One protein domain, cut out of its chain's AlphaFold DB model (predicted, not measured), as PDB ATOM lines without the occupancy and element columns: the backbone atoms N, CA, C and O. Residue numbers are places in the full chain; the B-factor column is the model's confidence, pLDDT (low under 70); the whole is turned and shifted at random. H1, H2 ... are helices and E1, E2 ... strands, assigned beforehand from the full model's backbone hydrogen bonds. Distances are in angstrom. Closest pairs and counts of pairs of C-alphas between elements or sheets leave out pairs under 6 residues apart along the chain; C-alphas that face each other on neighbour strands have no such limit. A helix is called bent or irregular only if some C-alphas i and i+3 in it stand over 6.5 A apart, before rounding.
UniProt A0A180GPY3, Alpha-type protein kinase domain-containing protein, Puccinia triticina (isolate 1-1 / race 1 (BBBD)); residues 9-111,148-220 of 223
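This is residues 9 to 111 and 148 to 220 of the 223 residues of the protein "Alpha-type protein kinase domain-containing protein" of Puccinia triticina (isolate 1-1 / race 1 (BBBD)) (UniProt A0A180GPY3). One long helix, H1, joins two ends of the domain: its first half packs on a strongly twisted five-stranded sheet, and its later turns reach a second cluster made of H2, H3 and two small sheets. In that cluster E7, E8, E9 and E10 form one long kinked hairpin, with E6 beside E8 and with H3 packed on E7. The printed part has 176 residues with three named helices and ten named strands, in the order E1 E2 E3 H1 H2 E4 E5 E6 H3 E7 E8 E9 E10; the class is mixed, helices and strands. The sheets run E1 E2 E3 E5 E4, E6 E8 E9 and E7 E10, each antiparallel. The whole is compact, with a radius of gyration of the C-alphas of 18.0 A and spans of 56 by 39 by 28 A.

Begin with the largest sheet: find C-alpha 9 at (210.583, 185.714, 266.017), where E1, residues 9 to 19, begins; it bends by 74 degrees at residue 13. E2 is residues 22 to 29 and bends by 52 degrees at residue 26. E3, residues 35 to 45, is 29.6 A long; E5, residues 149 to 156, is 22.8 A; E4 is residues 100 to 103. Now find C-alpha 53 at (185.833, 190.124, 270.184); from there H1, residues 53 to 81, runs 42.9 A to C-alpha 81 at (203.200, 154.576, 286.824). H1 is irregular: C-alphas 54 and 57 are 7.1 A apart. H2 is residues 86 to 92, and H3, residues 180 to 195, is 21.7 A long. The short strands are E6, residues 162 to 165; E7, residues 200 to 203; E8, residues 205 to 208; E9, residues 211 to 213; and E10, residues 216 to 219.

Look first at E1, E2 and E3, a meander, each strand the antiparallel neighbour of the one before; N 24 and O 17 are 2.8 A apart, and N 25 and O 38 are 2.9 A apart, both within hydrogen-bond range. Across E3 and E5, N 39 and O 155 are 2.8 A apart, and across E5 and E4, N 101 and O 154 are 2.9 A apart. E3, H1 H2 and E4 make a split strand-helix-strand unit, two strands running the same way with E5 between them, and its crossover is right-handed. H1 is on this sheet, in two layers, a helix on one face of a sheet; it lies over E5 and E4 at a height of 11.0 A and runs along the strands, at 4 degrees to E5 on the local plane. Its closest C-alphas to E4 are those of Pro 58 and Pro 102, 5.4 A apart. Farther along, residues 71 to 75 of H1 touch H3, about perpendicular at 76 degrees, the closest C-alphas being those of Phe 75 and Phe 188, 6.5 A apart. H1 and H2 form a helical hairpin at a shallow tilt of 24 degrees, opposite ways, with C-alphas 76 and 92 closest at 5.8 A. H2 and H3 touch at a steep tilt of 66 degrees, the same way, with C-alphas 88 and 180 closest at 6.1 A. H3 only grazes the sheet E6 E8 E9, with residues 181 to 189; its closest C-alphas to E7 are those of Tyr 193 and Thr 201, 5.0 A apart. N 207 and O 162 of E8 and E6 are 2.8 A apart, N 213 and O 206 of the hairpin E8 and E9 2.8 A, and N 203 and O 216 of E7 and E10 2.8 A. E7 runs on into E8 at 38 degrees, and E9 into E10 at 53 degrees. Residues 96 to 97 pair with residues 211 to 212 of E9, parallel. Every O i to N i+4 pair is within hydrogen-bond range in H2 and H3, and 23 of 25 are in H1.

The two C-alphas farthest apart are those of Asp 83 and Pro 111, 58.0 A. Residues 112 to 147 are not printed; C-alphas 111 and 148 are 11.4 A apart across this cut. Of the links that are printed whole, the one from E6 to H3, residues 166 to 179, is long. Mean pLDDT of the printed part is 78.8, and 44 residues are under 70, among them residues 42 to 58, 103 to 111 and 148 to 151.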
ATOM      1  N   ARG A   9     210.407 184.691 267.047       72.06
ATOM      2  CA  ARG A   9     210.583 185.714 266.017       72.06
ATOM      3  C   ARG A   9     210.083 185.149 264.690       72.06
ATOM      4  O   ARG A   9     210.709 184.259 264.131       72.06
ATOM      5  N   VAL A  10     208.970 185.675 264.190       71.94
ATOM      6  CA  VAL A  10     208.361 185.238 262.923       71.94
ATOM      7  C   VAL A  10     208.888 186.076 261.753       71.94
ATOM      8  O   VAL A  10     208.905 187.307 261.817       71.94
ATOM      9  N   TYR A  11     209.294 185.412 260.672       72.88
ATOM     10  CA  TYR A  11     209.830 186.012 259.452       72.88
ATOM     11  C   TYR A  11     208.756 186.113 258.361       72.88
ATOM     12  O   TYR A  11     208.765 185.358 257.396       72.88
ATOM     13  N   TYR A  12     207.836 187.076 258.478       68.06
ATOM     14  CA  TYR A  12     206.695 187.236 257.551       68.06
ATOM     15  C   TYR A  12     207.074 187.351 256.064       68.06
ATOM     16  O   TYR A  12     206.302 186.942 255.200       68.06
ATOM     17  N   ASN A  13     208.268 187.861 255.759       66.94
ATOM     18  CA  ASN A  13     208.750 188.008 254.383       66.94
ATOM     19  C   ASN A  13     209.248 186.683 253.773       66.94
ATOM     20  O   ASN A  13     209.437 186.609 252.564       66.94
ATOM     21  N   SER A  14     209.454 185.646 254.590       67.38
ATOM     22  CA  SER A  14     209.925 184.324 254.169       67.38
ATOM     23  C   SER A  14     208.767 183.324 254.225       67.38
ATOM     24  O   SER A  14     208.589 182.571 255.186       67.38
ATOM     25  N   THR A  15     207.902 183.380 253.207       71.69
ATOM     26  CA  THR A  15     206.771 182.451 253.067       71.69
ATOM     27  C   THR A  15     207.199 181.242 252.240       71.69
ATOM     28  O   THR A  15     207.499 181.367 251.057       71.69
ATOM     29  N   LEU A  16     207.185 180.060 252.856       70.81
ATOM     30  CA  LEU A  16     207.582 178.797 252.229       70.81
ATOM     31  C   LEU A  16     206.458 178.182 251.383       70.81
ATOM     32  O   LEU A  16     206.721 177.488 250.405       70.81
ATOM     33  N   ALA A  17     205.199 178.397 251.776       72.62
ATOM     34  CA  ALA A  17     204.028 177.920 251.044       72.62
ATOM     35  C   ALA A  17     202.770 178.718 251.412       72.62
ATOM     36  O   ALA A  17     202.608 179.126 252.561       72.62
ATOM     37  N   THR A  18     201.835 178.853 250.470       68.69
ATOM     38  CA  THR A  18     200.559 179.563 250.666       68.69
ATOM     39  C   THR A  18     199.382 178.699 250.218       68.69
ATOM     40  O   THR A  18     199.453 178.001 249.209       68.69
ATOM     41  N   LYS A  19     198.284 178.750 250.974       72.00
ATOM     42  CA  LYS A  19     196.960 178.202 250.641       72.00
ATOM     43  C   LYS A  19     195.897 179.267 250.901       72.00
ATOM     44  O   LYS A  19     196.183 180.268 251.553       72.00
ATOM     45  N   LYS A  20     194.656 179.002 250.467       69.44
ATOM     46  CA  LYS A  20     193.511 179.919 250.626       69.44
ATOM     47  C   LYS A  20     193.394 180.476 252.048       69.44
ATOM     48  O   LYS A  20     193.214 181.667 252.171       69.44
ATOM     49  N   THR A  21     193.542 179.659 253.094       66.38
ATOM     50  CA  THR A  21     193.334 180.072 254.502       66.38
ATOM     51  C   THR A  21     194.558 179.890 255.409       66.38
ATOM     52  O   THR A  21     194.470 180.033 256.628       66.38
ATOM     53  N   SER A  22     195.720 179.550 254.844       70.75
ATOM     54  CA  SER A  22     196.915 179.254 255.642       70.75
ATOM     55  C   SER A  22     198.207 179.546 254.894       70.75
ATOM     56  O   SER A  22     198.274 179.341 253.683       70.75
ATOM     57  N   LYS A  23     199.264 179.909 255.616       76.00
ATOM     58  CA  LYS A  23     200.623 180.073 255.082       76.00
ATOM     59  C   LYS A  23     201.623 179.297 255.932       76.00
ATOM     60  O   LYS A  23     201.399 179.101 257.122       76.00
ATOM     61  N   VAL A  24     202.718 178.848 255.331       75.81
ATOM     62  CA  VAL A  24     203.873 178.296 256.047       75.81
ATOM     63  C   VAL A  24     204.953 179.364 256.064       75.81
ATOM     64  O   VAL A  24     205.375 179.821 255.004       75.81
ATOM     65  N   ILE A  25     205.361 179.774 257.258       76.25
ATOM     66  CA  ILE A  25     206.262 180.903 257.493       76.25
ATOM     67  C   ILE A  25     207.388 180.435 258.406       76.25
ATOM     68  O   ILE A  25     207.177 179.618 259.302       76.25
ATOM     69  N   GLU A  26     208.586 180.949 258.186       77.94
ATOM     70  CA  GLU A  26     209.728 180.691 259.054       77.94
ATOM     71  C   GLU A  26     209.602 181.425 260.398       77.94
ATOM     72  O   GLU A  26     209.240 182.604 260.453       77.94
ATOM     73  N   ALA A  27     209.924 180.746 261.498       77.38
ATOM     74  CA  ALA A  27     210.016 181.350 262.821       77.38
ATOM     75  C   ALA A  27     211.212 180.800 263.602       77.38
ATOM     76  O   ALA A  27     211.512 179.614 263.552       77.38
ATOM     77  N   GLU A  28     211.871 181.662 264.364       78.81
ATOM     78  CA  GLU A  28     213.019 181.321 265.202       78.81
ATOM     79  C   GLU A  28     212.656 181.485 266.677       78.81
ATOM     80  O   GLU A  28     212.025 182.474 267.054       78.81
ATOM     81  N   ILE A  29     213.078 180.547 267.525       78.19
ATOM     82  CA  ILE A  29     212.992 180.733 268.977       78.19
ATOM     83  C   ILE A  29     214.032 181.777 269.385       78.19
ATOM     84  O   ILE A  29     215.178 181.727 268.959       78.19
ATOM     85  N   TYR A  30     213.653 182.744 270.214       69.44
ATOM     86  CA  TYR A  30     214.486 183.893 270.546       69.44
ATOM     87  C   TYR A  30     215.887 183.467 271.018       69.44
ATOM     88  O   TYR A  30     216.021 182.788 272.034       69.44
ATOM     89  N   ASN A  31     216.921 183.901 270.287       68.50
ATOM     90  CA  ASN A  31     218.333 183.567 270.510       68.50
ATOM     91  C   ASN A  31     218.700 182.076 270.360       68.50
ATOM     92  O   ASN A  31     219.750 181.675 270.863       68.50
ATOM     93  N   SER A  32     217.887 181.252 269.690       77.31
ATOM     94  CA  SER A  32     218.267 179.864 269.401       77.31
ATOM     95  C   SER A  32     219.180 179.742 268.181       77.31
ATOM     96  O   SER A  32     219.961 178.799 268.117       77.31
ATOM     97  N   GLY A  33     219.094 180.664 267.211       77.50
ATOM     98  CA  GLY A  33     219.765 180.534 265.913       77.50
ATOM     99  C   GLY A  33     219.156 179.455 265.007       77.50
ATOM    100  O   GLY A  33     219.620 179.265 263.885       77.50
ATOM    101  N   GLU A  34     218.114 178.759 265.472       81.06
ATOM    102  CA  GLU A  34     217.421 177.707 264.735       81.06
ATOM    103  C   GLU A  34     216.079 178.218 264.208       81.06
ATOM    104  O   GLU A  34     215.230 178.698 264.966       81.06
ATOM    105  N   VAL A  35     215.891 178.090 262.893       80.38
ATOM    106  CA  VAL A  35     214.676 178.494 262.186       80.38
ATOM    107  C   VAL A  35     213.816 177.266 261.917       80.38
ATOM    108  O   VAL A  35     214.274 176.284 261.333       80.38
ATOM    109  N   TYR A  36     212.548 177.345 262.305       80.75
ATOM    110  CA  TYR A  36     211.562 176.290 262.124       80.75
ATOM    111  C   TYR A  36     210.433 176.752 261.200       80.75
ATOM    112  O   TYR A  36     209.989 177.903 261.279       80.75
ATOM    113  N   PRO A  37     209.904 175.862 260.347       80.69
ATOM    114  CA  PRO A  37     208.692 176.150 259.604       80.69
ATOM    115  C   PRO A  37     207.468 176.083 260.532       80.69
ATOM    116  O   PRO A  37     207.201 175.064 261.170       80.69
ATOM    117  N   MET A  38     206.681 177.155 260.553       81.06
ATOM    118  CA  MET A  38     205.421 177.262 261.288       81.06
ATOM    119  C   MET A  38     204.250 177.368 260.316       81.06
ATOM    120  O   MET A  38     204.342 178.021 259.279       81.06
ATOM    121  N   VAL A  39     203.126 176.747 260.655       79.25
ATOM    122  CA  VAL A  39     201.865 176.905 259.928       79.25
ATOM    123  C   VAL A  39     201.068 178.020 260.593       79.25
ATOM    124  O   VAL A  39     200.732 177.927 261.771       79.25
ATOM    125  N   ALA A  40     200.760 179.058 259.827       73.50
ATOM    126  CA  ALA A  40     199.890 180.155 260.206       73.50
ATOM    127  C   ALA A  40     198.521 179.945 259.555       73.50
ATOM    128  O   ALA A  40     198.387 180.052 258.335       73.50
ATOM    129  N   GLU A  41     197.510 179.630 260.355       73.06
ATOM    130  CA  GLU A  41     196.117 179.566 259.904       73.06
ATOM    131  C   GLU A  41     195.424 180.869 260.282       73.06
ATOM    132  O   GLU A  41     195.655 181.372 261.382       73.06
ATOM    133  N   TYR A  42     194.607 181.429 259.388       66.06
ATOM    134  CA  TYR A  42     193.870 182.651 259.693       66.06
ATOM    135  C   TYR A  42     192.364 182.433 259.699       66.06
ATOM    136  O   TYR A  42     191.817 181.736 258.845       66.06
ATOM    137  N   SER A  43     191.714 183.121 260.631       63.50
ATOM    138  CA  SER A  43     190.267 183.314 260.663       63.50
ATOM    139  C   SER A  43     189.963 184.780 260.327       63.50
ATOM    140  O   SER A  43     190.738 185.689 260.658       63.50
ATOM    141  N   LEU A  44     188.863 185.015 259.611       61.50
ATOM    142  CA  LEU A  44     188.396 186.360 259.270       61.50
ATOM    143  C   LEU A  44     187.449 186.855 260.361       61.50
ATOM    144  O   LEU A  44     186.413 186.241 260.595       61.50
ATOM    145  N   PHE A  45     187.770 187.991 260.980       57.72
ATOM    146  CA  PHE A  45     186.885 188.624 261.957       57.72
ATOM    147  C   PHE A  45     186.543 190.042 261.554       57.72
ATOM    148  O   PHE A  45     187.423 190.853 261.253       57.72
ATOM    149  N   TRP A  46     185.261 190.382 261.654       51.53
ATOM    150  CA  TRP A  46     184.859 191.778 261.712       51.53
ATOM    151  C   TRP A  46     185.335 192.352 263.035       51.53
ATOM    152  O   TRP A  46     184.882 191.960 264.112       51.53
ATOM    153  N   LYS A  47     186.296 193.271 262.954       49.69
ATOM    154  CA  LYS A  47     186.832 193.935 264.131       49.69
ATOM    155  C   LYS A  47     185.782 194.914 264.646       49.69
ATOM    156  O   LYS A  47     185.706 196.051 264.193       49.69
ATOM    157  N   ASN A  48     184.980 194.483 265.612       49.25
ATOM    158  CA  ASN A  48     184.211 195.423 266.407       49.25
ATOM    159  C   ASN A  48     185.195 196.115 267.360       49.25
ATOM    160  O   ASN A  48     185.785 195.463 268.207       49.25
ATOM    161  N   MET A  49     185.448 197.416 267.202       46.56
ATOM    162  CA  MET A  49     186.352 198.141 268.114       46.56
ATOM    163  C   MET A  49     185.677 198.525 269.441       46.56
ATOM    164  O   MET A  49     186.351 199.036 270.328       46.56
ATOM    165  N   LYS A  50     184.364 198.287 269.588       47.97
ATOM    166  CA  LYS A  50     183.636 198.500 270.849       47.97
ATOM    167  C   LYS A  50     183.727 197.300 271.792       47.97
ATOM    168  O   LYS A  50     183.746 197.489 273.000       47.97
ATOM    169  N   ASN A  51     183.813 196.090 271.240       51.19
ATOM    170  CA  ASN A  51     183.922 194.849 272.000       51.19
ATOM    171  C   ASN A  51     185.210 194.152 271.552       51.19
ATOM    172  O   ASN A  51     185.352 193.909 270.362       51.19
ATOM    173  N   ASP A  52     186.124 193.783 272.454       50.47
ATOM    174  CA  ASP A  52     187.405 193.102 272.148       50.47
ATOM    175  C   ASP A  52     187.251 191.665 271.569       50.47
ATOM    176  O   ASP A  52     188.059 190.768 271.806       50.47
ATOM    177  N   THR A  53     186.213 191.415 270.769       53.66
ATOM    178  CA  THR A  53     185.833 190.124 270.184       53.66
ATOM    179  C   THR A  53     186.890 189.558 269.244       53.66
ATOM    180  O   THR A  53     187.017 188.349 269.132       53.66
ATOM    181  N   HIS A  54     187.718 190.389 268.611       53.06
ATOM    182  CA  HIS A  54     188.813 189.906 267.758       53.06
ATOM    183  C   HIS A  54     189.902 189.139 268.535       53.06
ATOM    184  O   HIS A  54     190.672 188.386 267.943       53.06
ATOM    185  N   MET A  55     189.965 189.311 269.860       57.19
ATOM    186  CA  MET A  55     190.904 188.605 270.731       57.19
ATOM    187  C   MET A  55     190.320 187.312 271.306       57.19
ATOM    188  O   MET A  55     191.080 186.519 271.864       57.19
ATOM    189  N   THR A  56     189.008 187.065 271.208       64.56
ATOM    190  CA  THR A  56     188.365 185.963 271.942       64.56
ATOM    191  C   THR A  56     188.730 184.597 271.382       64.56
ATOM    192  O   THR A  56     189.178 183.751 272.151       64.56
ATOM    193  N   GLU A  57     188.621 184.374 270.071       67.31
ATOM    194  CA  GLU A  57     188.915 183.066 269.465       67.31
ATOM    195  C   GLU A  57     190.396 182.655 269.590       67.31
ATOM    196  O   GLU A  57     190.665 181.551 270.072       67.31
ATOM    197  N   PRO A  58     191.384 183.514 269.282       68.81
ATOM    198  CA  PRO A  58     192.792 183.153 269.430       68.81
ATOM    199  C   PRO A  58     193.199 182.963 270.900       68.81
ATOM    200  O   PRO A  58     194.003 182.083 271.225       68.81
ATOM    201  N   THR A  59     192.611 183.740 271.817       73.25
ATOM    202  CA  THR A  59     192.798 183.547 273.264       73.25
ATOM    203  C   THR A  59     192.158 182.240 273.732       73.25
ATOM    204  O   THR A  59     192.749 181.520 274.537       73.25
ATOM    205  N   TYR A  60     190.977 181.893 273.214       76.50
ATOM    206  CA  TYR A  60     190.306 180.627 273.499       76.50
ATOM    207  C   TYR A  60     191.125 179.435 272.992       76.50
ATOM    208  O   TYR A  60     191.329 178.470 273.733       76.50
ATOM    209  N   ALA A  61     191.675 179.527 271.779       77.25
ATOM    210  CA  ALA A  61     192.583 178.530 271.226       77.25
ATOM    211  C   ALA A  61     193.825 178.363 272.116       77.25
ATOM    212  O   ALA A  61     194.122 177.250 272.549       77.25
ATOM    213  N   MET A  62     194.499 179.454 272.498       82.06
ATOM    214  CA  MET A  62     195.664 179.398 273.393       82.06
ATOM    215  C   MET A  62     195.334 178.727 274.736       82.06
ATOM    216  O   MET A  62     196.077 177.854 275.196       82.06
ATOM    217  N   ARG A  63     194.211 179.100 275.364       83.31
ATOM    218  CA  ARG A  63     193.749 178.497 276.625       83.31
ATOM    219  C   ARG A  63     193.462 177.006 276.460       83.31
ATOM    220  O   ARG A  63     193.893 176.214 277.292       83.31
ATOM    221  N   THR A  64     192.811 176.623 275.364       86.69
ATOM    222  CA  THR A  64     192.491 175.224 275.047       86.69
ATOM    223  C   THR A  64     193.754 174.381 274.889       86.69
ATOM    224  O   THR A  64     193.852 173.309 275.487       86.69
ATOM    225  N   TYR A  65     194.743 174.872 274.137       89.19
ATOM    226  CA  TYR A  65     196.035 174.200 273.982       89.19
ATOM    227  C   TYR A  65     196.768 174.082 275.319       89.19
ATOM    228  O   TYR A  65     197.252 173.007 275.659       89.19
ATOM    229  N   THR A  66     196.806 175.166 276.096       88.38
ATOM    230  CA  THR A  66     197.478 175.194 277.403       88.38
ATOM    231  C   THR A  66     196.873 174.171 278.360       88.38
ATOM    232  O   THR A  66     197.596 173.359 278.934       88.38
ATOM    233  N   LEU A  67     195.547 174.159 278.492       91.12
ATOM    234  CA  LEU A  67     194.855 173.241 279.390       91.12
ATOM    235  C   LEU A  67     194.963 171.786 278.912       91.12
ATOM    236  O   LEU A  67     195.198 170.881 279.709       91.12
ATOM    237  N   SER A  68     194.877 171.554 277.601       92.38
ATOM    238  CA  SER A  68     195.034 170.213 277.031       92.38
ATOM    239  C   SER A  68     196.458 169.673 277.222       92.38
ATOM    240  O   SER A  68     196.613 168.491 277.515       92.38
ATOM    241  N   ARG A  69     197.496 170.521 277.137       93.25
ATOM    242  CA  ARG A  69     198.884 170.155 277.487       93.25
ATOM    243  C   ARG A  69     199.016 169.767 278.956       93.25
ATOM    244  O   ARG A  69     199.660 168.767 279.253       93.25
ATOM    245  N   GLN A  70     198.400 170.525 279.861       93.75
ATOM    246  CA  GLN A  70     198.411 170.198 281.291       93.75
ATOM    247  C   GLN A  70     197.746 168.846 281.564       93.75
ATOM    248  O   GLN A  70     198.306 168.021 282.283       93.75
ATOM    249  N   PHE A  71     196.585 168.587 280.958       95.31
ATOM    250  CA  PHE A  71     195.942 167.282 281.069       95.31
ATOM    251  C   PHE A  71     196.804 166.165 280.490       95.31
ATOM    252  O   PHE A  71     196.914 165.115 281.117       95.31
ATOM    253  N   LEU A  72     197.424 166.386 279.328       95.00
ATOM    254  CA  LEU A  72     198.279 165.385 278.701       95.00
ATOM    255  C   LEU A  72     199.481 165.056 279.587       95.00
ATOM    256  O   LEU A  72     199.739 163.885 279.815       95.00
ATOM    257  N   ALA A  73     200.152 166.056 280.160       93.19
ATOM    258  CA  ALA A  73     201.279 165.831 281.065       93.19
ATOM    259  C   ALA A  73     200.887 164.966 282.280       93.19
ATOM    260  O   ALA A  73     201.567 163.996 282.601       93.19
ATOM    261  N   LEU A  74     199.744 165.265 282.910       95.19
ATOM    262  CA  LEU A  74     199.222 164.471 284.029       95.19
ATOM    263  C   LEU A  74     198.830 163.044 283.614       95.19
ATOM    264  O   LEU A  74     198.978 162.095 284.389       95.19
ATOM    265  N   PHE A  75     198.303 162.887 282.401       95.19
ATOM    266  CA  PHE A  75     198.006 161.582 281.831       95.19
ATOM    267  C   PHE A  75     199.288 160.778 281.591       95.19
ATOM    268  O   PHE A  75     199.346 159.622 282.006       95.19
ATOM    269  N   CYS A  76     200.326 161.396 281.024       93.25
ATOM    270  CA  CYS A  76     201.623 160.760 280.805       93.25
ATOM    271  C   CYS A  76     202.249 160.277 282.119       93.25
ATOM    272  O   CYS A  76     202.663 159.124 282.242       93.25
ATOM    273  N   ASP A  77     202.197 161.100 283.168       92.88
ATOM    274  CA  ASP A  77     202.628 160.677 284.504       92.88
ATOM    275  C   ASP A  77     201.842 159.456 285.010       92.88
ATOM    276  O   ASP A  77     202.424 158.533 285.586       92.88
ATOM    277  N   THR A  78     200.535 159.406 284.739       93.38
ATOM    278  CA  THR A  78     199.685 158.258 285.093       93.38
ATOM    279  C   THR A  78     200.111 156.998 284.330       93.38
ATOM    280  O   THR A  78     200.284 155.945 284.948       93.38
ATOM    281  N   ILE A  79     200.340 157.094 283.015       93.00
ATOM    282  CA  ILE A  79     200.789 155.979 282.162       93.00
ATOM    283  C   ILE A  79     202.168 155.465 282.578       93.00
ATOM    284  O   ILE A  79     202.409 154.257 282.602       93.00
ATOM    285  N   ARG A  80     203.071 156.363 282.974       89.31
ATOM    286  CA  ARG A  80     204.405 155.991 283.452       89.31
ATOM    287  C   ARG A  80     204.348 155.084 284.682       89.31
ATOM    288  O   ARG A  80     205.155 154.162 284.795       89.31
ATOM    289  N   THR A  81     203.393 155.338 285.578       90.81
ATOM    290  CA  THR A  81     203.200 154.576 286.824       90.81
ATOM    291  C   THR A  81     202.294 153.350 286.693       90.81
ATOM    292  O   THR A  81     202.201 152.579 287.642       90.81
ATOM    293  N   SER A  82     201.629 153.157 285.552       91.25
ATOM    294  CA  SER A  82     200.684 152.055 285.349       91.25
ATOM    295  C   SER A  82     201.342 150.809 284.746       91.25
ATOM    296  O   SER A  82     202.505 150.827 284.333       91.25
ATOM    297  N   ASP A  83     200.567 149.733 284.613       91.44
ATOM    298  CA  ASP A  83     200.959 148.492 283.928       91.44
ATOM    299  C   ASP A  83     200.818 148.575 282.392       91.44
ATOM    300  O   ASP A  83     200.628 147.569 281.711       91.44
ATOM    301  N   ALA A  84     200.886 149.785 281.819       88.56
ATOM    302  CA  ALA A  84     200.844 149.994 280.372       88.56
ATOM    303  C   ALA A  84     201.984 149.264 279.637       88.56
ATOM    304  O   ALA A  84     203.089 149.100 280.166       88.56
ATOM    305  N   GLN A  85     201.727 148.880 278.382       89.06
ATOM    306  CA  GLN A  85     202.689 148.160 277.544       89.06
ATOM    307  C   GLN A  85     203.965 148.991 277.304       89.06
ATOM    308  O   GLN A  85     203.890 150.224 277.245       89.06
ATOM    309  N   PRO A  86     205.139 148.360 277.108       89.31
ATOM    310  CA  PRO A  86     206.393 149.081 276.881       89.31
ATOM    311  C   PRO A  86     206.314 150.098 275.734       89.31
ATOM    312  O   PRO A  86     206.753 151.236 275.894       89.31
ATOM    313  N   ASP A  87     205.674 149.732 274.622       87.94
ATOM    314  CA  ASP A  87     205.501 150.607 273.455       87.94
ATOM    315  C   ASP A  87     204.627 151.828 273.765       87.94
ATOM    316  O   ASP A  87     204.877 152.929 273.271       87.94
ATOM    317  N   GLN A  88     203.618 151.656 274.627       89.50
ATOM    318  CA  GLN A  88     202.781 152.755 275.107       89.50
ATOM    319  C   GLN A  88     203.609 153.715 275.959       89.50
ATOM    320  O   GLN A  88     203.562 154.917 275.725       89.50
ATOM    321  N   LYS A  89     204.428 153.191 276.880       90.31
ATOM    322  CA  LYS A  89     205.318 154.001 277.727       90.31
ATOM    323  C   LYS A  89     206.392 154.737 276.922       90.31
ATOM    324  O   LYS A  89     206.722 155.873 277.243       90.31
ATOM    325  N   GLN A  90     206.931 154.125 275.866       90.69
ATOM    326  CA  GLN A  90     207.893 154.791 274.979       90.69
ATOM    327  C   GLN A  90     207.256 155.917 274.161       90.69
ATOM    328  O   GLN A  90     207.871 156.970 273.983       90.69
ATOM    329  N   LEU A  91     206.042 155.701 273.643       89.06
ATOM    330  CA  LEU A  91     205.328 156.735 272.898       89.06
ATOM    331  C   LEU A  91     204.902 157.882 273.820       89.06
ATOM    332  O   LEU A  91     205.057 159.040 273.448       89.06
ATOM    333  N   ASP A  92     204.436 157.558 275.022       87.44
ATOM    334  CA  ASP A  92     204.029 158.509 276.055       87.44
ATOM    335  C   ASP A  92     205.130 159.522 276.404       87.44
ATOM    336  O   ASP A  92     204.883 160.722 276.405       87.44
ATOM    337  N   GLN A  93     206.380 159.065 276.549       88.69
ATOM    338  CA  GLN A  93     207.539 159.935 276.811       88.69
ATOM    339  C   GLN A  93     207.774 161.014 275.746       88.69
ATOM    340  O   GLN A  93     208.449 162.008 276.009       88.69
ATOM    341  N   LYS A  94     207.282 160.797 274.524       92.12
ATOM    342  CA  LYS A  94     207.463 161.714 273.395       92.12
ATOM    343  C   LYS A  94     206.183 162.472 273.059       92.12
ATOM    344  O   LYS A  94     206.258 163.491 272.374       92.12
ATOM    345  N   LEU A  95     205.030 161.951 273.483       92.19
ATOM    346  CA  LEU A  95     203.711 162.449 273.124       92.19
ATOM    347  C   LEU A  95     203.537 163.868 273.661       92.19
ATOM    348  O   LEU A  95     203.607 164.108 274.862       92.19
ATOM    349  N   ARG A  96     203.289 164.827 272.766       94.00
ATOM    350  CA  ARG A  96     203.047 166.215 273.164       94.00
ATOM    351  C   ARG A  96     202.030 166.890 272.264       94.00
ATOM    352  O   ARG A  96     201.977 166.646 271.058       94.00
ATOM    353  N   ILE A  97     201.246 167.783 272.859       91.69
ATOM    354  CA  ILE A  97     200.465 168.761 272.105       91.69
ATOM    355  C   ILE A  97     201.409 169.904 271.741       91.69
ATOM    356  O   ILE A  97     202.038 170.475 272.633       91.69
ATOM    357  N   ILE A  98     201.518 170.201 270.447       88.12
ATOM    358  CA  ILE A  98     202.444 171.209 269.925       88.12
ATOM    359  C   ILE A  98     202.163 172.598 270.496       88.12
ATOM    360  O   ILE A  98     201.067 172.899 270.999       88.12
ATOM    361  N   ASP A  99     203.161 173.464 270.391       81.00
ATOM    362  CA  ASP A  99     202.970 174.858 270.735       81.00
ATOM    363  C   ASP A  99     202.160 175.588 269.669       81.00
ATOM    364  O   ASP A  99     202.198 175.289 268.472       81.00
ATOM    365  N   GLY A 100     201.366 176.536 270.155       79.38
ATOM    366  CA  GLY A 100     200.522 177.369 269.327       79.38
ATOM    367  C   GLY A 100     200.285 178.709 269.999       79.38
ATOM    368  O   GLY A 100     200.077 178.766 271.217       79.38
ATOM    369  N   PHE A 101     200.351 179.782 269.219       76.12
ATOM    370  CA  PHE A 101     200.203 181.142 269.715       76.12
ATOM    371  C   PHE A 101     199.470 182.030 268.706       76.12
ATOM    372  O   PHE A 101     199.634 181.879 267.492       76.12
ATOM    373  N   PRO A 102     198.651 182.971 269.194       73.25
ATOM    374  CA  PRO A 102     197.985 183.926 268.338       73.25
ATOM    375  C   PRO A 102     198.939 185.048 267.925       73.25
ATOM    376  O   PRO A 102     199.741 185.538 268.720       73.25
ATOM    377  N   VAL A 103     198.802 185.495 266.684       66.81
ATOM    378  CA  VAL A 103     199.448 186.688 266.152       66.81
ATOM    379  C   VAL A 103     198.361 187.563 265.550       66.81
ATOM    380  O   VAL A 103     197.716 187.222 264.558       66.81
ATOM    381  N   ASN A 104     198.183 188.727 266.160       57.69
ATOM    382  CA  ASN A 104     197.047 189.596 265.877       57.69
ATOM    383  C   ASN A 104     197.263 190.538 264.688       57.69
ATOM    384  O   ASN A 104     196.358 191.296 264.353       57.69
ATOM    385  N   GLN A 105     198.449 190.543 264.072       53.81
ATOM    386  CA  GLN A 105     198.775 191.470 262.993       53.81
ATOM    387  C   GLN A 105     199.651 190.789 261.942       53.81
ATOM    388  O   GLN A 105     200.790 190.412 262.219       53.81
ATOM    389  N   ASP A 106     199.120 190.675 260.726       49.22
ATOM    390  CA  ASP A 106     199.936 190.547 259.522       49.22
ATOM    391  C   ASP A 106     200.632 191.904 259.339       49.22
ATOM    392  O   ASP A 106     200.037 192.856 258.839       49.22
ATOM    393  N   ILE A 107     201.865 192.048 259.832       42.97
ATOM    394  CA  ILE A 107     202.614 193.317 259.735       42.97
ATOM    395  C   ILE A 107     202.895 193.677 258.257       42.97
ATOM    396  O   ILE A 107     203.232 194.820 257.958       42.97
ATOM    397  N   CYS A 108     202.697 192.735 257.325       41.19
ATOM    398  CA  CYS A 108     202.994 192.891 255.901       41.19
ATOM    399  C   CYS A 108     201.763 192.933 254.971       41.19
ATOM    400  O   CYS A 108     201.946 192.874 253.758       41.19
ATOM    401  N   TYR A 109     200.521 193.034 255.470       41.22
ATOM    402  CA  TYR A 109     199.358 193.149 254.575       41.22
ATOM    403  C   TYR A 109     199.024 194.615 254.261       41.22
ATOM    404  O   TYR A 109     198.305 195.278 255.011       41.22
ATOM    405  N   CYS A 110     199.527 195.104 253.123       37.28
ATOM    406  CA  CYS A 110     199.000 196.288 252.448       37.28
ATOM    407  C   CYS A 110     197.812 195.851 251.565       37.28
ATOM    408  O   CYS A 110     198.007 195.040 250.662       37.28
ATOM    409  N   PRO A 111     196.585 196.357 251.785       41.16
ATOM    410  CA  PRO A 111     195.393 195.947 251.033       41.16
ATOM    411  C   PRO A 111     195.386 196.317 249.540       41.16
ATOM    412  O   PRO A 111     194.391 196.046 248.873       41.16
ATOM    413  N   PRO A 148     187.284 192.752 257.182       51.56
ATOM    414  CA  PRO A 148     187.616 191.867 258.288       51.56
ATOM    415  C   PRO A 148     189.134 191.776 258.474       51.56
ATOM    416  O   PRO A 148     189.889 191.586 257.520       51.56
ATOM    417  N   SER A 149     189.585 191.927 259.718       59.25
ATOM    418  CA  SER A 149     190.988 191.732 260.077       59.25
ATOM    419  C   SER A 149     191.293 190.236 260.086       59.25
ATOM    420  O   SER A 149     190.505 189.437 260.598       59.25
ATOM    421  N   ARG A 150     192.442 189.851 259.524       62.75
ATOM    422  CA  ARG A 150     192.951 188.478 259.615       62.75
ATOM    423  C   ARG A 150     193.657 188.316 260.951       62.75
ATOM    424  O   ARG A 150     194.627 189.026 261.216       62.75
ATOM    425  N   VAL A 151     193.187 187.381 261.769       65.31
ATOM    426  CA  VAL A 151     193.906 186.971 262.976       65.31
ATOM    427  C   VAL A 151     194.508 185.605 262.726       65.31
ATOM    428  O   VAL A 151     193.807 184.692 262.292       65.31
ATOM    429  N   PHE A 152     195.808 185.482 262.974       70.44
ATOM    430  CA  PHE A 152     196.541 184.256 262.720       70.44
ATOM    431  C   PHE A 152     196.739 183.475 264.011       70.44
ATOM    432  O   PHE A 152     197.070 184.041 265.053       70.44
ATOM    433  N   PHE A 153     196.611 182.160 263.923       76.56
ATOM    434  CA  PHE A 153     197.098 181.235 264.930       76.56
ATOM    435  C   PHE A 153     198.265 180.454 264.329       76.56
ATOM    436  O   PHE A 153     198.117 179.751 263.326       76.56
ATOM    437  N   PHE A 154     199.443 180.632 264.916       77.88
ATOM    438  CA  PHE A 154     200.667 179.960 264.505       77.88
ATOM    439  C   PHE A 154     200.833 178.679 265.303       77.88
ATOM    440  O   PHE A 154     200.604 178.670 266.508       77.88
ATOM    441  N   GLN A 155     201.266 177.619 264.632       83.94
ATOM    442  CA  GLN A 155     201.571 176.327 265.238       83.94
ATOM    443  C   GLN A 155     202.735 175.652 264.503       83.94
ATOM    444  O   GLN A 155     203.004 175.958 263.340       83.94
ATOM    445  N   GLU A 156     203.415 174.718 265.160       84.38
ATOM    446  CA  GLU A 156     204.488 173.928 264.538       84.38
ATOM    447  C   GLU A 156     203.998 173.189 263.282       84.38
ATOM    448  O   GLU A 156     202.901 172.614 263.259       84.38
ATOM    449  N   LYS A 157     204.815 173.169 262.221       84.00
ATOM    450  CA  LYS A 157     204.529 172.339 261.046       84.00
ATOM    451  C   LYS A 157     204.730 170.864 261.397       84.00
ATOM    452  O   LYS A 157     205.824 170.443 261.753       84.00
ATOM    453  N   ILE A 158     203.676 170.067 261.232       82.81
ATOM    454  CA  ILE A 158     203.722 168.614 261.416       82.81
ATOM    455  C   ILE A 158     203.775 167.930 260.048       82.81
ATOM    456  O   ILE A 158     202.822 168.010 259.269       82.81
ATOM    457  N   GLU A 159     204.859 167.208 259.774       84.56
ATOM    458  CA  GLU A 159     204.961 166.351 258.588       84.56
ATOM    459  C   GLU A 159     204.050 165.121 258.708       84.56
ATOM    460  O   GLU A 159     203.931 164.511 259.774       84.56
ATOM    461  N   GLY A 160     203.392 164.743 257.608       83.50
ATOM    462  CA  GLY A 160     202.434 163.628 257.603       83.50
ATOM    463  C   GLY A 160     201.142 163.906 258.383       83.50
ATOM    464  O   GLY A 160     200.506 162.968 258.868       83.50
ATOM    465  N   TYR A 161     200.773 165.184 258.529       85.56
ATOM    466  CA  TYR A 161     199.567 165.636 259.225       85.56
ATOM    467  C   TYR A 161     198.307 164.890 258.764       85.56
ATOM    468  O   TYR A 161     197.962 164.883 257.581       85.56
ATOM    469  N   ARG A 162     197.582 164.312 259.723       86.69
ATOM    470  CA  ARG A 162     196.316 163.606 259.501       86.69
ATOM    471  C   ARG A 162     195.361 163.784 260.680       86.69
ATOM    472  O   ARG A 162     195.753 164.219 261.760       86.69
ATOM    473  N   SER A 163     194.093 163.439 260.477       87.25
ATOM    474  CA  SER A 163     193.154 163.279 261.593       87.25
ATOM    475  C   SER A 163     193.498 162.001 262.366       87.25
ATOM    476  O   SER A 163     193.737 160.968 261.742       87.25
ATOM    477  N   LEU A 164     193.562 162.071 263.698       86.19
ATOM    478  CA  LEU A 164     193.893 160.929 264.563       86.19
ATOM    479  C   LEU A 164     192.648 160.397 265.271       86.19
ATOM    480  O   LEU A 164     192.410 159.191 265.257       86.19
ATOM    481  N   LEU A 165     191.836 161.295 265.835       83.56
ATOM    482  CA  LEU A 165     190.511 160.999 266.377       83.56
ATOM    483  C   LEU A 165     189.556 162.130 265.986       83.56
ATOM    484  O   LEU A 165     189.718 163.274 266.417       83.56
ATOM    485  N   SER A 166     188.575 161.805 265.142       76.62
ATOM    486  CA  SER A 166     187.562 162.766 264.701       76.62
ATOM    487  C   SER A 166     186.512 162.975 265.795       76.62
ATOM    488  O   SER A 166     186.122 161.987 266.426       76.62
ATOM    489  N   PRO A 167     186.023 164.212 266.009       70.19
ATOM    490  CA  PRO A 167     184.928 164.475 266.943       70.19
ATOM    491  C   PRO A 167     183.597 163.855 266.486       70.19
ATOM    492  O   PRO A 167     182.768 163.529 267.325       70.19
ATOM    493  N   ASP A 168     183.417 163.629 265.181       70.44
ATOM    494  CA  ASP A 168     182.166 163.104 264.607       70.44
ATOM    495  C   ASP A 168     182.057 161.569 264.692       70.44
ATOM    496  O   ASP A 168     181.096 160.961 264.224       70.44
ATOM    497  N   THR A 169     183.075 160.904 265.247       68.88
ATOM    498  CA  THR A 169     183.079 159.446 265.393       68.88
ATOM    499  C   THR A 169     182.275 159.051 266.629       68.88
ATOM    500  O   THR A 169     182.778 159.124 267.744       68.88
ATOM    501  N   ALA A 170     181.029 158.616 266.421       58.88
ATOM    502  CA  ALA A 170     180.118 158.216 267.499       58.88
ATOM    503  C   ALA A 170     180.592 156.972 268.276       58.88
ATOM    504  O   ALA A 170     180.329 156.848 269.470       58.88
ATOM    505  N   THR A 171     181.305 156.056 267.616       63.81
ATOM    506  CA  THR A 171     181.863 154.848 268.232       63.81
ATOM    507  C   THR A 171     183.279 154.595 267.732       63.81
ATOM    508  O   THR A 171     183.534 154.438 266.536       63.81
ATOM    509  N   TYR A 172     184.236 154.542 268.658       67.44
ATOM    510  CA  TYR A 172     185.591 154.112 268.342       67.44
ATOM    511  C   TYR A 172     185.658 152.589 268.447       67.44
ATOM    512  O   TYR A 172     185.726 152.038 269.542       67.44
ATOM    513  N   ASN A 173     185.670 151.902 267.304       66.44
ATOM    514  CA  ASN A 173     185.991 150.475 267.255       66.44
ATOM    515  C   ASN A 173     187.496 150.313 267.513       66.44
ATOM    516  O   ASN A 173     188.305 150.321 266.580       66.44
ATOM    517  N   LEU A 174     187.876 150.285 268.790       74.69
ATOM    518  CA  LEU A 174     189.227 149.951 269.216       74.69
ATOM    519  C   LEU A 174     189.356 148.433 269.261       74.69
ATOM    520  O   LEU A 174     188.662 147.757 270.014       74.69
ATOM    521  N   THR A 175     190.249 147.919 268.432       73.88
ATOM    522  CA  THR A 175     190.684 146.521 268.433       73.88
ATOM    523  C   THR A 175     192.123 146.443 268.930       73.88
ATOM    524  O   THR A 175     192.824 147.458 268.944       73.88
ATOM    525  N   GLU A 176     192.596 145.251 269.293       69.44
ATOM    526  CA  GLU A 176     194.002 145.056 269.690       69.44
ATOM    527  C   GLU A 176     194.998 145.375 268.563       69.44
ATOM    528  O   GLU A 176     196.151 145.698 268.822       69.44
ATOM    529  N   GLU A 177     194.537 145.381 267.311       75.62
ATOM    530  CA  GLU A 177     195.318 145.779 266.133       75.62
ATOM    531  C   GLU A 177     195.386 147.305 265.932       75.62
ATOM    532  O   GLU A 177     196.044 147.802 265.015       75.62
ATOM    533  N   SER A 178     194.682 148.085 266.758       83.25
ATOM    534  CA  SER A 178     194.729 149.544 266.679       83.25
ATOM    535  C   SER A 178     196.116 150.062 267.040       83.25
ATOM    536  O   SER A 178     196.760 149.587 267.970       83.25
ATOM    537  N   SER A 179     196.563 151.103 266.337       87.19
ATOM    538  CA  SER A 179     197.871 151.691 266.617       87.19
ATOM    539  C   SER A 179     197.970 152.190 268.062       87.19
ATOM    540  O   SER A 179     197.025 152.774 268.604       87.19
ATOM    541  N   THR A 180     199.154 152.040 268.658       89.88
ATOM    542  CA  THR A 180     199.471 152.493 270.023       89.88
ATOM    543  C   THR A 180     199.049 153.942 270.263       89.88
ATOM    544  O   THR A 180     198.487 154.268 271.305       89.88
ATOM    545  N   ALA A 181     199.245 154.813 269.269       89.25
ATOM    546  CA  ALA A 181     198.835 156.209 269.346       89.25
ATOM    547  C   ALA A 181     197.315 156.383 269.451       89.25
ATOM    548  O   ALA A 181     196.848 157.205 270.233       89.25
ATOM    549  N   LYS A 182     196.531 155.616 268.686       88.38
ATOM    550  CA  LYS A 182     195.066 155.687 268.732       88.38
ATOM    551  C   LYS A 182     194.541 155.214 270.088       88.38
ATOM    552  O   LYS A 182     193.669 155.867 270.657       88.38
ATOM    553  N   LEU A 183     195.113 154.129 270.617       89.38
ATOM    554  CA  LEU A 183     194.790 153.605 271.946       89.38
ATOM    555  C   LEU A 183     195.103 154.632 273.043       89.38
ATOM    556  O   LEU A 183     194.237 154.923 273.864       89.38
ATOM    557  N   LEU A 184     196.298 155.234 273.018       91.94
ATOM    558  CA  LEU A 184     196.695 156.253 273.995       91.94
ATOM    559  C   LEU A 184     195.828 157.509 273.922       91.94
ATOM    560  O   LEU A 184     195.410 158.006 274.959       91.94
ATOM    561  N   LEU A 185     195.520 158.018 272.726       92.19
ATOM    562  CA  LEU A 185     194.693 159.222 272.587       92.19
ATOM    563  C   LEU A 185     193.251 158.989 273.048       92.19
ATOM    564  O   LEU A 185     192.648 159.874 273.652       92.19
ATOM    565  N   HIS A 186     192.709 157.793 272.816       91.00
ATOM    566  CA  HIS A 186     191.390 157.439 273.331       91.00
ATOM    567  C   HIS A 186     191.405 157.267 274.855       91.00
ATOM    568  O   HIS A 186     190.516 157.761 275.548       91.00
ATOM    569  N   ALA A 187     192.438 156.611 275.396       92.06
ATOM    570  CA  ALA A 187     192.641 156.507 276.837       92.06
ATOM    571  C   ALA A 187     192.799 157.892 277.480       92.06
ATOM    572  O   ALA A 187     192.222 158.135 278.535       92.06
ATOM    573  N   PHE A 188     193.503 158.814 276.823       94.12
ATOM    574  CA  PHE A 188     193.652 160.197 277.261       94.12
ATOM    575  C   PHE A 188     192.307 160.935 277.297       94.12
ATOM    576  O   PHE A 188     191.962 161.524 278.321       94.12
ATOM    577  N   GLN A 189     191.508 160.849 276.228       93.12
ATOM    578  CA  GLN A 189     190.154 161.412 276.189       93.12
ATOM    579  C   GLN A 189     189.282 160.886 277.338       93.12
ATOM    580  O   GLN A 189     188.668 161.670 278.064       93.12
ATOM    581  N   HIS A 190     189.269 159.566 277.537       92.25
ATOM    582  CA  HIS A 190     188.524 158.939 278.628       92.25
ATOM    583  C   HIS A 190     189.059 159.354 280.007       92.25
ATOM    584  O   HIS A 190     188.288 159.643 280.921       92.25
ATOM    585  N   TRP A 191     190.379 159.451 280.162       95.50
ATOM    586  CA  TRP A 191     191.015 159.878 281.403       95.50
ATOM    587  C   TRP A 191     190.626 161.311 281.781       95.50
ATOM    588  O   TRP A 191     190.304 161.544 282.944       95.50
ATOM    589  N   VAL A 192     190.573 162.253 280.830       94.94
ATOM    590  CA  VAL A 192     190.116 163.635 281.091       94.94
ATOM    591  C   VAL A 192     188.663 163.651 281.558       94.94
ATOM    592  O   VAL A 192     188.345 164.314 282.549       94.94
ATOM    593  N   TYR A 193     187.800 162.870 280.904       94.06
ATOM    594  CA  TYR A 193     186.407 162.707 281.317       94.06
ATOM    595  C   TYR A 193     186.294 162.199 282.758       94.06
ATOM    596  O   TYR A 193     185.643 162.830 283.593       94.06
ATOM    597  N   CYS A 194     187.005 161.126 283.109       94.75
ATOM    598  CA  CYS A 194     187.005 160.609 284.477       94.75
ATOM    599  C   CYS A 194     187.608 161.601 285.485       94.75
ATOM    600  O   CYS A 194     187.046 161.813 286.562       94.75
ATOM    601  N   LYS A 195     188.737 162.238 285.150       95.06
ATOM    602  CA  LYS A 195     189.463 163.156 286.041       95.06
ATOM    603  C   LYS A 195     188.639 164.391 286.385       95.06
ATOM    604  O   LYS A 195     188.699 164.870 287.517       95.06
ATOM    605  N   THR A 196     187.850 164.873 285.430       93.44
ATOM    606  CA  THR A 196     186.942 166.014 285.599       93.44
ATOM    607  C   THR A 196     185.547 165.600 286.072       93.44
ATOM    608  O   THR A 196     184.643 166.430 286.097       93.44
ATOM    609  N   ARG A 197     185.362 164.335 286.483       93.69
ATOM    610  CA  ARG A 197     184.084 163.777 286.966       93.69
ATOM    611  C   ARG A 197     182.936 163.981 285.973       93.69
ATOM    612  O   ARG A 197     181.812 164.279 286.362       93.69
ATOM    613  N   GLY A 198     183.243 163.841 284.691       91.44
ATOM    614  CA  GLY A 198     182.294 163.997 283.599       91.44
ATOM    615  C   GLY A 198     181.960 165.440 283.230       91.44
ATOM    616  O   GLY A 198     181.093 165.639 282.388       91.44
ATOM    617  N   GLN A 199     182.631 166.442 283.812       92.62
ATOM    618  CA  GLN A 199     182.426 167.839 283.424       92.62
ATOM    619  C   GLN A 199     183.002 168.133 282.039       92.62
ATOM    620  O   GLN A 199     182.416 168.898 281.286       92.62
ATOM    621  N   MET A 200     184.157 167.561 281.692       91.94
ATOM    622  CA  MET A 200     184.879 167.948 280.481       91.94
ATOM    623  C   MET A 200     185.363 166.737 279.699       91.94
ATOM    624  O   MET A 200     185.651 165.686 280.261       91.94
ATOM    625  N   THR A 201     185.539 166.908 278.396       91.81
ATOM    626  CA  THR A 201     186.250 165.947 277.549       91.81
ATOM    627  C   THR A 201     187.144 166.668 276.550       91.81
ATOM    628  O   THR A 201     186.958 167.854 276.268       91.81
ATOM    629  N   VAL A 202     188.133 165.955 276.020       91.69
ATOM    630  CA  VAL A 202     189.043 166.451 274.986       91.69
ATOM    631  C   VAL A 202     188.891 165.608 273.722       91.69
ATOM    632  O   VAL A 202     188.818 164.387 273.785       91.69
ATOM    633  N   THR A 203     188.811 166.257 272.565       89.69
ATOM    634  CA  THR A 203     188.558 165.602 271.275       89.69
ATOM    635  C   THR A 203     189.284 166.312 270.128       89.69
ATOM    636  O   THR A 203     190.078 167.229 270.349       89.69
ATOM    637  N   ASN A 204     188.995 165.910 268.885       88.50
ATOM    638  CA  ASN A 204     189.503 166.501 267.647       88.50
ATOM    639  C   ASN A 204     191.032 166.446 267.532       88.50
ATOM    640  O   ASN A 204     191.671 167.377 267.045       88.50
ATOM    641  N   PHE A 205     191.628 165.333 267.957       89.81
ATOM    642  CA  PHE A 205     193.068 165.143 267.845       89.81
ATOM    643  C   PHE A 205     193.485 165.002 266.381       89.81
ATOM    644  O   PHE A 205     193.036 164.100 265.666       89.81
ATOM    645  N   LYS A 206     194.387 165.881 265.944       90.38
ATOM    646  CA  LYS A 206     195.023 165.856 264.620       90.38
ATOM    647  C   LYS A 206     196.541 165.892 264.783       90.38
ATOM    648  O   LYS A 206     197.036 166.190 265.865       90.38
ATOM    649  N   GLY A 207     197.282 165.598 263.723       89.81
ATOM    650  CA  GLY A 207     198.743 165.629 263.719       89.81
ATOM    651  C   GLY A 207     199.346 164.333 263.196       89.81
ATOM    652  O   GLY A 207     198.760 163.659 262.350       89.81
ATOM    653  N   ASN A 208     200.531 164.002 263.692       89.69
ATOM    654  CA  ASN A 208     201.255 162.783 263.375       89.69
ATOM    655  C   ASN A 208     202.078 162.415 264.620       89.69
ATOM    656  O   ASN A 208     203.027 163.137 264.939       89.69
ATOM    657  N   PRO A 209     201.692 161.360 265.364       90.19
ATOM    658  CA  PRO A 209     202.345 160.988 266.611       90.19
ATOM    659  C   PRO A 209     203.872 160.927 266.458       90.19
ATOM    660  O   PRO A 209     204.358 160.391 265.462       90.19
ATOM    661  N   PRO A 210     204.626 161.473 267.423       92.38
ATOM    662  CA  PRO A 210     204.166 161.889 268.752       92.38
ATOM    663  C   PRO A 210     203.594 163.322 268.836       92.38
ATOM    664  O   PRO A 210     203.236 163.766 269.924       92.38
ATOM    665  N   LEU A 211     203.491 164.051 267.719       91.94
ATOM    666  CA  LEU A 211     203.019 165.437 267.694       91.94
ATOM    667  C   LEU A 211     201.503 165.509 267.474       91.94
ATOM    668  O   LEU A 211     200.987 165.074 266.440       91.94
ATOM    669  N   ILE A 212     200.799 166.091 268.444       92.75
ATOM    670  CA  ILE A 212     199.339 166.251 268.452       92.75
ATOM    671  C   ILE A 212     198.979 167.737 268.379       92.75
ATOM    672  O   ILE A 212     199.667 168.584 268.938       92.75
ATOM    673  N   THR A 213     197.892 168.076 267.697       89.44
ATOM    674  CA  THR A 213     197.422 169.454 267.534       89.44
ATOM    675  C   THR A 213     195.897 169.534 267.431       89.44
ATOM    676  O   THR A 213     195.206 168.517 267.312       89.44
ATOM    677  N   LYS A 214     195.388 170.769 267.481       87.19
ATOM    678  CA  LYS A 214     193.976 171.163 267.431       87.19
ATOM    679  C   LYS A 214     193.065 170.444 268.435       87.19
ATOM    680  O   LYS A 214     191.933 170.118 268.060       87.19
ATOM    681  N   PRO A 215     193.495 170.230 269.696       89.50
ATOM    682  CA  PRO A 215     192.589 169.679 270.690       89.50
ATOM    683  C   PRO A 215     191.375 170.601 270.832       89.50
ATOM    684  O   PRO A 215     191.504 171.827 270.841       89.50
ATOM    685  N   LYS A 216     190.190 170.008 270.937       88.50
ATOM    686  CA  LYS A 216     188.972 170.702 271.350       88.50
ATOM    687  C   LYS A 216     188.624 170.241 272.746       88.50
ATOM    688  O   LYS A 216     188.524 169.042 272.985       88.50
ATOM    689  N   LEU A 217     188.428 171.194 273.642       87.88
ATOM    690  CA  LEU A 217     187.932 170.935 274.979       87.88
ATOM    691  C   LEU A 217     186.443 171.268 275.001       87.88
ATOM    692  O   LEU A 217     186.051 172.350 274.568       87.88
ATOM    693  N   ILE A 218     185.631 170.322 275.456       87.56
ATOM    694  CA  ILE A 218     184.176 170.453 275.506       87.56
ATOM    695  C   ILE A 218     183.756 170.351 276.965       87.56
ATOM    696  O   ILE A 218     184.125 169.389 277.642       87.56
ATOM    697  N   ASP A 219     182.996 171.340 277.428       87.75
ATOM    698  CA  ASP A 219     182.226 171.244 278.664       87.75
ATOM    699  C   ASP A 219     180.929 170.480 278.367       87.75
ATOM    700  O   ASP A 219     180.153 170.874 277.497       87.75
ATOM    701  N   LEU A 220     180.740 169.351 279.043       87.31
ATOM    702  CA  LEU A 220     179.585 168.475 278.864       87.31
ATOM    703  C   LEU A 220     178.389 168.907 279.715       87.31
ATOM    704  O   LEU A 220     177.271 168.503 279.412       87.31
TER     705      LEU A 220